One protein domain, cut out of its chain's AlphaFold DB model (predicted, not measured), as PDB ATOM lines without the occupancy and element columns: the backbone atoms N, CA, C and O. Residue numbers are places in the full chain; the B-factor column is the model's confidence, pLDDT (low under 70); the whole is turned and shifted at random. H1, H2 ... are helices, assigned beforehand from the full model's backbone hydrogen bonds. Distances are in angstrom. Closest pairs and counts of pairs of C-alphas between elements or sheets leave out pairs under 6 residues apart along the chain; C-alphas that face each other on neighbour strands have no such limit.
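This is residues 152 to 246 of the 328 residues of a protein of Caproicibacter fermentans (UniProt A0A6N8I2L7). What shape? With little regular structure, H2 and H3 meet steeply in the middle, and residues 152 to 186 wrap one side. Which parts? The 95 printed residues include four named helices of 33 residues and no named strand, class all helix. It is compact, with spans of 38 by 28 by 18 A and radius of gyration of the C-alphas 12.2 A.

What touches? H2, residues 192 to 205, touches H3, residues 212 to 221, with 194 to 199 alone, opposite ways at a steep tilt of 66 degrees; Thr 195 and Pro 212 have the closest C-alphas, 4.7 A apart. What's apart? H1, residues 187 to 190, and H4, residues 239 to 243, are apart. H2, H3 and H4 have every O i to N i+4 pair within hydrogen-bond range.

Where does H1 begin? It begins at C-alpha 187, (176.672, 177.470, 146.268). Where does H4 end? It ends at C-alpha 243, (158.912, 172.618, 156.058).

Any cut? The printed part has no cut. Any long link? H3 to H4 is long.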
ATOM      1  N   TYR A 152     174.108 176.257 135.932       96.31
ATOM      2  CA  TYR A 152     173.811 175.011 136.638       96.31
ATOM      3  C   TYR A 152     173.090 174.032 135.709       96.31
ATOM      4  O   TYR A 152     172.549 174.412 134.660       96.31
ATOM      5  N   SER A 153     173.076 172.758 136.093       95.50
ATOM      6  CA  SER A 153     172.389 171.699 135.355       95.50
ATOM      7  C   SER A 153     170.874 171.816 135.504       95.50
ATOM      8  O   SER A 153     170.357 171.941 136.612       95.50
ATOM      9  N   LYS A 154     170.134 171.709 134.391       88.69
ATOM     10  CA  LYS A 154     168.655 171.677 134.415       88.69
ATOM     11  C   LYS A 154     168.117 170.417 135.083       88.69
ATOM     12  O   LYS A 154     167.125 170.467 135.797       88.69
ATOM     13  N   ASN A 155     168.787 169.301 134.817       90.81
ATOM     14  CA  ASN A 155     168.452 167.989 135.343       90.81
ATOM     15  C   ASN A 155     169.638 167.527 136.183       90.81
ATOM     16  O   ASN A 155     170.601 166.992 135.639       90.81
ATOM     17  N   ILE A 156     169.587 167.802 137.484       93.69
ATOM     18  CA  ILE A 156     170.606 167.332 138.424       93.69
ATOM     19  C   ILE A 156     170.400 165.831 138.620       93.69
ATOM     20  O   ILE A 156     169.334 165.398 139.063       93.69
ATOM     21  N   ASP A 157     171.412 165.046 138.266       90.62
ATOM     22  CA  ASP A 157     171.398 163.593 138.376       90.62
ATOM     23  C   ASP A 157     172.201 163.156 139.605       90.62
ATOM     24  O   ASP A 157     173.428 163.241 139.641       90.62
ATOM     25  N   LEU A 158     171.483 162.665 140.615       91.75
ATOM     26  CA  LEU A 158     172.059 162.146 141.857       91.75
ATOM     27  C   LEU A 158     172.171 160.615 141.865       91.75
ATOM     28  O   LEU A 158     172.631 160.045 142.853       91.75
ATOM     29  N   SER A 159     171.780 159.929 140.784       80.38
ATOM     30  CA  SER A 159     171.669 158.461 140.746       80.38
ATOM     31  C   SER A 159     172.971 157.727 141.083       80.38
ATOM     32  O   SER A 159     172.934 156.628 141.628       80.38
ATOM     33  N   LYS A 160     174.125 158.341 140.797       79.00
ATOM     34  CA  LYS A 160     175.459 157.799 141.107       79.00
ATOM     35  C   LYS A 160     175.988 158.184 142.488       79.00
ATOM     36  O   LYS A 160     177.039 157.695 142.885       79.00
ATOM     37  N   GLN A 161     175.316 159.101 143.176       78.56
ATOM     38  CA  GLN A 161     175.765 159.696 144.436       78.56
ATOM     39  C   GLN A 161     174.864 159.310 145.617       78.56
ATOM     40  O   GLN A 161     175.239 159.557 146.760       78.56
ATOM     41  N   SER A 162     173.699 158.706 145.361       76.12
ATOM     42  CA  SER A 162     172.759 158.261 146.390       76.12
ATOM     43  C   SER A 162     172.542 156.751 146.354       76.12
ATOM     44  O   SER A 162     171.982 156.221 145.393       76.12
ATOM     45  N   GLU A 163     172.901 156.074 147.442       77.94
ATOM     46  CA  GLU A 163     172.511 154.689 147.710       77.94
ATOM     47  C   GLU A 163     171.413 154.653 148.777       77.94
ATOM     48  O   GLU A 163     171.422 155.421 149.742       77.94
ATOM     49  N   LYS A 164     170.435 153.756 148.611       71.38
ATOM     50  CA  LYS A 164     169.293 153.675 149.528       71.38
ATOM     51  C   LYS A 164     169.762 153.324 150.944       71.38
ATOM     52  O   LYS A 164     170.393 152.291 151.145       71.38
ATOM     53  N   GLY A 165     169.369 154.141 151.921       74.06
ATOM     54  CA  GLY A 165     169.677 153.923 153.338       74.06
ATOM     55  C   GLY A 165     171.068 154.393 153.770       74.06
ATOM     56  O   GLY A 165     171.455 154.139 154.907       74.06
ATOM     57  N   GLN A 166     171.808 155.078 152.895       89.69
ATOM     58  CA  GLN A 166     173.054 155.753 153.246       89.69
ATOM     59  C   GLN A 166     172.893 157.265 153.084       89.69
ATOM     60  O   GLN A 166     172.174 157.740 152.205       89.69
ATOM     61  N   VAL A 167     173.583 158.035 153.929       96.44
ATOM     62  CA  VAL A 167     173.728 159.471 153.683       96.44
ATOM     63  C   VAL A 167     174.594 159.629 152.431       96.44
ATOM     64  O   VAL A 167     175.703 159.107 152.435       96.44
ATOM     65  N   PRO A 168     174.141 160.304 151.362       97.19
ATOM     66  CA  PRO A 168     174.989 160.572 150.206       97.19
ATOM     67  C   PRO A 168     176.046 161.633 150.539       97.19
ATOM     68  O   PRO A 168     175.824 162.495 151.390       97.19
ATOM     69  N   LEU A 169     177.198 161.608 149.866       97.88
ATOM     70  CA  LEU A 169     178.168 162.708 149.922       97.88
ATOM     71  C   LEU A 169     177.923 163.648 148.742       97.88
ATOM     72  O   LEU A 169     178.277 163.333 147.605       97.88
ATOM     73  N   PHE A 170     177.346 164.815 149.019       98.56
ATOM     74  CA  PHE A 170     177.227 165.887 148.032       98.56
ATOM     75  C   PHE A 170     178.280 166.951 148.270       98.56
ATOM     76  O   PHE A 170     178.429 167.475 149.366       98.56
ATOM     77  N   ILE A 171     179.002 167.302 147.219       98.31
ATOM     78  CA  ILE A 171     180.043 168.312 147.311       98.31
ATOM     79  C   ILE A 171     179.482 169.649 146.833       98.31
ATOM     80  O   ILE A 171     178.951 169.746 145.731       98.31
ATOM     81  N   GLN A 172     179.582 170.699 147.650       98.31
ATOM     82  CA  GLN A 172     178.935 171.987 147.372       98.31
ATOM     83  C   GLN A 172     179.446 172.647 146.084       98.31
ATOM     84  O   GLN A 172     178.716 173.406 145.455       98.31
ATOM     85  N   TRP A 173     180.671 172.324 145.665       97.94
ATOM     86  CA  TRP A 173     181.274 172.815 144.428       97.94
ATOM     87  C   TRP A 173     181.057 171.911 143.203       97.94
ATOM     88  O   TRP A 173     181.658 172.166 142.166       97.94
ATOM     89  N   ASP A 174     180.232 170.859 143.276       97.81
ATOM     90  CA  ASP A 174     179.923 170.010 142.109       97.81
ATOM     91  C   ASP A 174     179.415 170.856 140.929       97.81
ATOM     92  O   ASP A 174     178.597 171.756 141.115       97.81
ATOM     93  N   GLU A 175     179.881 170.586 139.708       96.31
ATOM     94  CA  GLU A 175     179.577 171.432 138.546       96.31
ATOM     95  C   GLU A 175     178.080 171.542 138.231       96.31
ATOM     96  O   GLU A 175     177.652 172.516 137.612       96.31
ATOM     97  N   GLN A 176     177.273 170.573 138.677       97.44
ATOM     98  CA  GLN A 176     175.833 170.575 138.449       97.44
ATOM     99  C   GLN A 176     175.114 171.723 139.172       97.44
ATOM    100  O   GLN A 176     174.026 172.113 138.742       97.44
ATOM    101  N   TRP A 177     175.692 172.273 140.245       98.19
ATOM    102  CA  TRP A 177     175.073 173.339 141.048       98.19
ATOM    103  C   TRP A 177     176.043 174.384 141.608       98.19
ATOM    104  O   TRP A 177     175.607 175.472 141.969       98.19
ATOM    105  N   GLY A 178     177.339 174.099 141.705       98.19
ATOM    106  CA  GLY A 178     178.306 174.905 142.451       98.19
ATOM    107  C   GLY A 178     178.472 176.333 141.930       98.19
ATOM    108  O   GLY A 178     178.688 177.247 142.723       98.19
ATOM    109  N   TYR A 179     178.316 176.544 140.620       98.06
ATOM    110  CA  TYR A 179     178.370 177.875 140.000       98.06
ATOM    111  C   TYR A 179     177.065 178.667 140.121       98.06
ATOM    112  O   TYR A 179     177.025 179.836 139.725       98.06
ATOM    113  N   ALA A 180     176.000 178.048 140.629       97.38
ATOM    114  CA  ALA A 180     174.709 178.689 140.745       97.38
ATOM    115  C   ALA A 180     174.705 179.735 141.870       97.38
ATOM    116  O   ALA A 180     175.395 179.551 142.881       97.38
ATOM    117  N   PRO A 181     173.896 180.800 141.733       95.69
ATOM    118  CA  PRO A 181     173.807 181.838 142.747       95.69
ATOM    119  C   PRO A 181     173.198 181.310 144.051       95.69
ATOM    120  O   PRO A 181     172.270 180.497 144.042       95.69
ATOM    121  N   TYR A 182     173.690 181.826 145.173       95.75
ATOM    122  CA  TYR A 182     173.111 181.654 146.502       95.75
ATOM    123  C   TYR A 182     173.323 182.935 147.317       95.75
ATOM    124  O   TYR A 182     174.429 183.226 147.771       95.75
ATOM    125  N   GLY A 183     172.253 183.727 147.440       91.19
ATOM    126  CA  GLY A 183     172.331 185.102 147.940       91.19
ATOM    127  C   GLY A 183     173.175 185.977 147.027       91.19
ATOM    128  O   GLY A 183     172.945 185.989 145.821       91.19
ATOM    129  N   ASP A 184     174.155 186.654 147.617       89.94
ATOM    130  CA  ASP A 184     175.120 187.508 146.915       89.94
ATOM    131  C   ASP A 184     176.428 186.733 146.640       89.94
ATOM    132  O   ASP A 184     177.518 187.294 146.633       89.94
ATOM    133  N   GLY A 185     176.338 185.411 146.513       93.00
ATOM    134  CA  GLY A 185     177.470 184.522 146.284       93.00
ATOM    135  C   GLY A 185     177.056 183.300 145.482       93.00
ATOM    136  O   GLY A 185     176.073 183.326 144.738       93.00
ATOM    137  N   ILE A 186     177.791 182.201 145.647       96.50
ATOM    138  CA  ILE A 186     177.555 180.947 144.918       96.50
ATOM    139  C   ILE A 186     177.492 179.757 145.869       96.50
ATOM    140  O   ILE A 186     178.113 179.761 146.937       96.50
ATOM    141  N   ILE A 187     176.801 178.693 145.456       98.06
ATOM    142  CA  ILE A 187     176.672 177.470 146.268       98.06
ATOM    143  C   ILE A 187     178.050 176.896 146.624       98.06
ATOM    144  O   ILE A 187     178.260 176.487 147.766       98.06
ATOM    145  N   ALA A 188     179.015 176.942 145.702       97.75
ATOM    146  CA  ALA A 188     180.361 176.424 145.934       97.75
ATOM    147  C   ALA A 188     181.103 177.068 147.116       97.75
ATOM    148  O   ALA A 188     181.995 176.428 147.668       97.75
ATOM    149  N   LEU A 189     180.757 178.292 147.528       95.38
ATOM    150  CA  LEU A 189     181.440 179.005 148.617       95.38
ATOM    151  C   LEU A 189     180.565 179.192 149.856       95.38
ATOM    152  O   LEU A 189     181.078 179.152 150.971       95.38
ATOM    153  N   ASP A 190     179.257 179.357 149.669       96.00
ATOM    154  CA  ASP A 190     178.342 179.748 150.746       96.00
ATOM    155  C   ASP A 190     177.253 178.683 151.024       96.00
ATOM    156  O   ASP A 190     176.472 178.787 151.971       96.00
ATOM    157  N   GLY A 191     177.205 177.616 150.218       97.44
ATOM    158  CA  GLY A 191     176.140 176.611 150.203       97.44
ATOM    159  C   GLY A 191     176.335 175.396 151.114       97.44
ATOM    160  O   GLY A 191     175.645 174.394 150.909       97.44
ATOM    161  N   CYS A 192     177.231 175.434 152.107       98.19
ATOM    162  CA  CYS A 192     177.499 174.274 152.970       98.19
ATOM    163  C   CYS A 192     176.240 173.776 153.701       98.19
ATOM    164  O   CYS A 192     175.939 172.586 153.673       98.19
ATOM    165  N   GLY A 193     175.447 174.691 154.269       98.44
ATOM    166  CA  GLY A 193     174.201 174.367 154.969       98.44
ATOM    167  C   GLY A 193     173.155 173.679 154.076       98.44
ATOM    168  O   GLY A 193     172.761 172.553 154.385       98.44
ATOM    169  N   PRO A 194     172.723 174.289 152.954       98.69
ATOM    170  CA  PRO A 194     171.794 173.659 152.018       98.69
ATOM    171  C   PRO A 194     172.294 172.328 151.463       98.69
ATOM    172  O   PRO A 194     171.507 171.400 151.293       98.69
ATOM    173  N   THR A 195     173.602 172.206 151.224       98.81
ATOM    174  CA  THR A 195     174.202 170.955 150.747       98.81
ATOM    175  C   THR A 195     174.103 169.859 151.814       98.81
ATOM    176  O   THR A 195     173.642 168.763 151.504       98.81
ATOM    177  N   CYS A 196     174.426 170.149 153.081       98.88
ATOM    178  CA  CYS A 196     174.236 169.206 154.192       98.88
ATOM    179  C   CYS A 196     172.768 168.799 154.370       98.88
ATOM    180  O   CYS A 196     172.467 167.612 154.509       98.88
ATOM    181  N   LEU A 197     171.844 169.764 154.331       98.81
ATOM    182  CA  LEU A 197     170.419 169.471 154.467       98.81
ATOM    183  C   LEU A 197     169.892 168.648 153.285       98.81
ATOM    184  O   LEU A 197     169.086 167.745 153.487       98.81
ATOM    185  N   SER A 198     170.395 168.890 152.074       98.50
ATOM    186  CA  SER A 198     170.112 168.058 150.902       98.50
ATOM    187  C   SER A 198     170.560 166.609 151.108       98.50
ATOM    188  O   SER A 198     169.767 165.701 150.859       98.50
ATOM    189  N   MET A 199     171.769 166.366 151.632       98.50
ATOM    190  CA  MET A 199     172.230 164.998 151.918       98.50
ATOM    191  C   MET A 199     171.278 164.272 152.873       98.50
ATOM    192  O   MET A 199     170.846 163.149 152.610       98.50
ATOM    193  N   VAL A 200     170.918 164.933 153.974       98.25
ATOM    194  CA  VAL A 200     170.002 164.390 154.982       98.25
ATOM    195  C   VAL A 200     168.616 164.133 154.392       98.25
ATOM    196  O   VAL A 200     168.038 163.068 154.613       98.25
ATOM    197  N   ALA A 201     168.090 165.074 153.611       96.50
ATOM    198  CA  ALA A 201     166.762 164.967 153.034       96.50
ATOM    199  C   ALA A 201     166.672 163.838 151.997       96.50
ATOM    200  O   ALA A 201     165.720 163.052 152.027       96.50
ATOM    201  N   VAL A 202     167.669 163.721 151.117       95.56
ATOM    202  CA  VAL A 202     167.741 162.646 150.119       95.56
ATOM    203  C   VAL A 202     167.878 161.285 150.798       95.56
ATOM    204  O   VAL A 202     167.178 160.359 150.398       95.56
ATOM    205  N   ASN A 203     168.689 161.161 151.857       95.56
ATOM    206  CA  ASN A 203     168.768 159.918 152.633       95.56
ATOM    207  C   ASN A 203     167.394 159.518 153.187       95.56
ATOM    208  O   ASN A 203     166.884 158.436 152.894       95.56
ATOM    209  N   LEU A 204     166.782 160.404 153.971       94.88
ATOM    210  CA  LEU A 204     165.611 160.057 154.775       94.88
ATOM    211  C   LEU A 204     164.330 159.894 153.951       94.88
ATOM    212  O   LEU A 204     163.412 159.204 154.390       94.88
ATOM    213  N   THR A 205     164.250 160.527 152.779       92.19
ATOM    214  CA  THR A 205     163.032 160.523 151.950       92.19
ATOM    215  C   THR A 205     163.194 159.785 150.623       92.19
ATOM    216  O   THR A 205     162.194 159.426 150.006       92.19
ATOM    217  N   GLY A 206     164.427 159.566 150.156       91.44
ATOM    218  CA  GLY A 206     164.710 159.073 148.805       91.44
ATOM    219  C   GLY A 206     164.379 160.071 147.688       91.44
ATOM    220  O   GLY A 206     164.516 159.736 146.513       91.44
ATOM    221  N   ASP A 207     163.932 161.283 148.026       92.19
ATOM    222  CA  ASP A 207     163.506 162.293 147.064       92.19
ATOM    223  C   ASP A 207     164.697 163.111 146.555       92.19
ATOM    224  O   ASP A 207     165.130 164.083 147.179       92.19
ATOM    225  N   THR A 208     165.209 162.733 145.384       93.38
ATOM    226  CA  THR A 208     166.334 163.401 144.715       93.38
ATOM    227  C   THR A 208     165.988 164.789 144.169       93.38
ATOM    228  O   THR A 208     166.897 165.535 143.794       93.38
ATOM    229  N   SER A 209     164.712 165.200 144.172       94.25
ATOM    230  CA  SER A 209     164.349 166.590 143.865       94.25
ATOM    231  C   SER A 209     164.858 167.564 144.935       94.25
ATOM    232  O   SER A 209     165.104 168.730 144.630       94.25
ATOM    233  N   LYS A 210     165.135 167.076 146.154       95.75
ATOM    234  CA  LYS A 210     165.783 167.827 147.242       95.75
ATOM    235  C   LYS A 210     167.305 167.900 147.073       95.75
ATOM    236  O   LYS A 210     168.049 167.729 148.035       95.75
ATOM    237  N   ASN A 211     167.777 168.131 145.850       97.50
ATOM    238  CA  ASN A 211     169.197 168.299 145.530       97.50
ATOM    239  C   ASN A 211     169.765 169.627 146.094       97.50
ATOM    240  O   ASN A 211     168.985 170.516 146.454       97.50
ATOM    241  N   PRO A 212     171.103 169.807 146.145       98.38
ATOM    242  CA  PRO A 212     171.711 170.984 146.771       98.38
ATOM    243  C   PRO A 212     171.241 172.321 146.190       98.38
ATOM    244  O   PRO A 212     171.013 173.266 146.945       98.38
ATOM    245  N   LYS A 213     171.012 172.400 144.870       98.31
ATOM    246  CA  LYS A 213     170.486 173.612 144.225       98.31
ATOM    247  C   LYS A 213     169.065 173.930 144.679       98.31
ATOM    248  O   LYS A 213     168.786 175.070 145.042       98.31
ATOM    249  N   ALA A 214     168.183 172.934 144.696       98.12
ATOM    250  CA  ALA A 214     166.797 173.114 145.121       98.12
ATOM    251  C   ALA A 214     166.701 173.546 146.594       98.12
ATOM    252  O   ALA A 214     165.923 174.441 146.928       98.12
ATOM    253  N   VAL A 215     167.521 172.960 147.473       98.56
ATOM    254  CA  VAL A 215     167.562 173.340 148.895       98.56
ATOM    255  C   VAL A 215     168.180 174.731 149.082       98.56
ATOM    256  O   VAL A 215     167.718 175.485 149.938       98.56
ATOM    257  N   ALA A 216     169.170 175.118 148.272       98.50
ATOM    258  CA  ALA A 216     169.734 176.470 148.292       98.50
ATOM    259  C   ALA A 216     168.703 177.528 147.860       98.50
ATOM    260  O   ALA A 216     168.524 178.529 148.557       98.50
ATOM    261  N   ASP A 217     167.957 177.277 146.779       97.69
ATOM    262  CA  ASP A 217     166.865 178.154 146.335       97.69
ATOM    263  C   ASP A 217     165.782 178.283 147.407       97.69
ATOM    264  O   ASP A 217     165.328 179.384 147.727       97.69
ATOM    265  N   TYR A 218     165.390 177.152 147.995       98.25
ATOM    266  CA  TYR A 218     164.443 177.109 149.098       98.25
ATOM    267  C   TYR A 218     164.935 177.930 150.298       98.25
ATOM    268  O   TYR A 218     164.177 178.744 150.830       98.25
ATOM    269  N   SER A 219     166.201 177.765 150.690       98.38
ATOM    270  CA  SER A 219     166.822 178.507 151.789       98.38
ATOM    271  C   SER A 219     166.746 180.019 151.551       98.38
ATOM    272  O   SER A 219     166.202 180.766 152.371       98.38
ATOM    273  N   ALA A 220     167.205 180.471 150.381       96.94
ATOM    274  CA  ALA A 220     167.226 181.886 150.029       96.94
ATOM    275  C   ALA A 220     165.817 182.494 149.925       96.94
ATOM    276  O   ALA A 220     165.605 183.631 150.355       96.94
ATOM    277  N   LYS A 221     164.849 181.746 149.376       96.94
ATOM    278  CA  LYS A 221     163.459 182.191 149.193       96.94
ATOM    279  C   LYS A 221     162.701 182.339 150.510       96.94
ATOM    280  O   LYS A 221     161.853 183.220 150.619       96.94
ATOM    281  N   ASN A 222     162.995 181.492 151.494       96.94
ATOM    282  CA  ASN A 222     162.259 181.442 152.761       96.94
ATOM    283  C   ASN A 222     162.979 182.162 153.913       96.94
ATOM    284  O   ASN A 222     162.579 182.035 155.064       96.94
ATOM    285  N   GLY A 223     164.014 182.952 153.611       96.56
ATOM    286  CA  GLY A 223     164.672 183.804 154.605       96.56
ATOM    287  C   GLY A 223     165.652 183.070 155.520       96.56
ATOM    288  O   GLY A 223     165.972 183.580 156.588       96.56
ATOM    289  N   TYR A 224     166.161 181.909 155.103       97.81
ATOM    290  CA  TYR A 224     167.159 181.134 155.848       97.81
ATOM    291  C   TYR A 224     168.612 181.474 155.470       97.81
ATOM    292  O   TYR A 224     169.549 180.763 155.832       97.81
ATOM    293  N   LEU A 225     168.810 182.580 154.755       95.88
ATOM    294  CA  LEU A 225     170.106 183.103 154.346       95.88
ATOM    295  C   LEU A 225     170.262 184.529 154.869       95.88
ATOM    296  O   LEU A 225     169.472 185.410 154.518       95.88
ATOM    297  N   ASP A 226     171.296 184.770 155.673       93.12
ATOM    298  CA  ASP A 226     171.656 186.124 156.077       93.12
ATOM    299  C   ASP A 226     172.336 186.847 154.914       93.12
ATOM    300  O   ASP A 226     173.485 186.572 154.574       93.12
ATOM    301  N   ARG A 227     171.635 187.820 154.330       86.62
ATOM    302  CA  ARG A 227     172.137 188.616 153.201       86.62
ATOM    303  C   ARG A 227     173.353 189.473 153.548       86.62
ATOM    304  O   ARG A 227     174.076 189.868 152.647       86.62
ATOM    305  N   LYS A 228     173.602 189.783 154.826       85.12
ATOM    306  CA  LYS A 228     174.761 190.610 155.209       85.12
ATOM    307  C   LYS A 228     176.059 189.816 155.209       85.12
ATOM    308  O   LYS A 228     177.098 190.348 154.834       85.12
ATOM    309  N   SER A 229     175.998 188.575 155.677       84.81
ATOM    310  CA  SER A 229     177.157 187.688 155.820       84.81
ATOM    311  C   SER A 229     177.233 186.607 154.738       84.81
ATOM    312  O   SER A 229     178.182 185.828 154.727       84.81
ATOM    313  N   ASN A 230     176.217 186.526 153.875       86.31
ATOM    314  CA  ASN A 230     175.952 185.424 152.951       86.31
ATOM    315  C   ASN A 230     175.986 184.033 153.615       86.31
ATOM    316  O   ASN A 230     176.300 183.034 152.976       86.31
ATOM    317  N   SER A 231     175.679 183.956 154.915       90.75
ATOM    318  CA  SER A 231     175.748 182.719 155.696       90.75
ATOM    319  C   SER A 231     174.377 182.075 155.864       90.75
ATOM    320  O   SER A 231     173.369 182.742 156.106       90.75
ATOM    321  N   THR A 232     174.345 180.746 155.787       96.00
ATOM    322  CA  THR A 232     173.122 179.981 156.049       96.00
ATOM    323  C   THR A 232     172.765 180.035 157.534       96.00
ATOM    324  O   THR A 232     173.592 179.719 158.391       96.00
ATOM    325  N   LEU A 233     171.526 180.416 157.838       97.38
ATOM    326  CA  LEU A 233     171.011 180.525 159.198       97.38
ATOM    327  C   LEU A 233     170.698 179.153 159.796       97.38
ATOM    328  O   LEU A 233     170.244 178.236 159.114       97.38
ATOM    329  N   TRP A 234     170.863 179.037 161.115       97.94
ATOM    330  CA  TRP A 234     170.546 177.817 161.868       97.94
ATOM    331  C   TRP A 234     169.072 177.421 161.780       97.94
ATOM    332  O   TRP A 234     168.760 176.237 161.830       97.94
ATOM    333  N   THR A 235     168.176 178.387 161.570       98.12
ATOM    334  CA  THR A 235     166.742 178.139 161.367       98.12
ATOM    335  C   THR A 235     166.447 177.317 160.111       98.12
ATOM    336  O   THR A 235     165.378 176.716 160.028       98.12
ATOM    337  N   LEU A 236     167.392 177.199 159.162       98.56
ATOM    338  CA  LEU A 236     167.283 176.218 158.079       98.56
ATOM    339  C   LEU A 236     167.269 174.781 158.622       98.56
ATOM    340  O   LEU A 236     166.565 173.932 158.087       98.56
ATOM    341  N   MET A 237     168.051 174.514 159.672       98.56
ATOM    342  CA  MET A 237     168.202 173.184 160.265       98.56
ATOM    343  C   MET A 237     167.037 172.821 161.185       98.56
ATOM    344  O   MET A 237     166.842 171.638 161.431       98.56
ATOM    345  N   SER A 238     166.255 173.794 161.664       97.06
ATOM    346  CA  SER A 238     165.012 173.569 162.411       97.06
ATOM    347  C   SER A 238     163.790 173.706 161.493       97.06
ATOM    348  O   SER A 238     163.455 172.775 160.763       97.06
ATOM    349  N   ASP A 239     163.171 174.880 161.468       96.75
ATOM    350  CA  ASP A 239     161.908 175.196 160.805       96.75
ATOM    351  C   ASP A 239     162.007 174.940 159.298       96.75
ATOM    352  O   ASP A 239     161.082 174.430 158.665       96.75
ATOM    353  N   GLY A 240     163.164 175.268 158.712       97.12
ATOM    354  CA  GLY A 240     163.435 175.036 157.301       97.12
ATOM    355  C   GLY A 240     163.387 173.557 156.932       97.12
ATOM    356  O   GLY A 240     162.803 173.217 155.903       97.12
ATOM    357  N   ALA A 241     163.948 172.689 157.773       97.75
ATOM    358  CA  ALA A 241     163.947 171.248 157.583       97.75
ATOM    359  C   ALA A 241     162.555 170.641 157.802       97.75
ATOM    360  O   ALA A 241     162.145 169.770 157.034       97.75
ATOM    361  N   GLU A 242     161.802 171.135 158.788       96.12
ATOM    362  CA  GLU A 242     160.415 170.712 159.024       96.12
ATOM    363  C   GLU A 242     159.513 171.004 157.823       96.12
ATOM    364  O   GLU A 242     158.807 170.123 157.330       96.12
ATOM    365  N   ASN A 243     159.628 172.204 157.265       93.62
ATOM    366  CA  ASN A 243     158.912 172.618 156.058       93.62
ATOM    367  C   ASN A 243     159.344 171.848 154.789       93.62
ATOM    368  O   ASN A 243     158.593 171.799 153.814       93.62
ATOM    369  N   LEU A 244     160.522 171.213 154.796       91.56
ATOM    370  CA  LEU A 244     160.959 170.271 153.754       91.56
ATOM    371  C   LEU A 244     160.469 168.833 153.995       91.56
ATOM    372  O   LEU A 244     160.825 167.925 153.236       91.56
ATOM    373  N   GLY A 245     159.633 168.618 155.012       93.44
ATOM    374  CA  GLY A 245     159.048 167.322 155.336       93.44
ATOM    375  C   GLY A 245     159.988 166.408 156.117       93.44
ATOM    376  O   GLY A 245     159.896 165.193 155.970       93.44
ATOM    377  N   LEU A 246     160.901 166.961 156.916       97.06
ATOM    378  CA  LEU A 246     161.747 166.205 157.844       97.06
ATOM    379  C   LEU A 246     161.292 166.438 159.286       97.06
ATOM    380  O   LEU A 246     160.700 167.460 159.602       97.06
TER     381      LEU A 246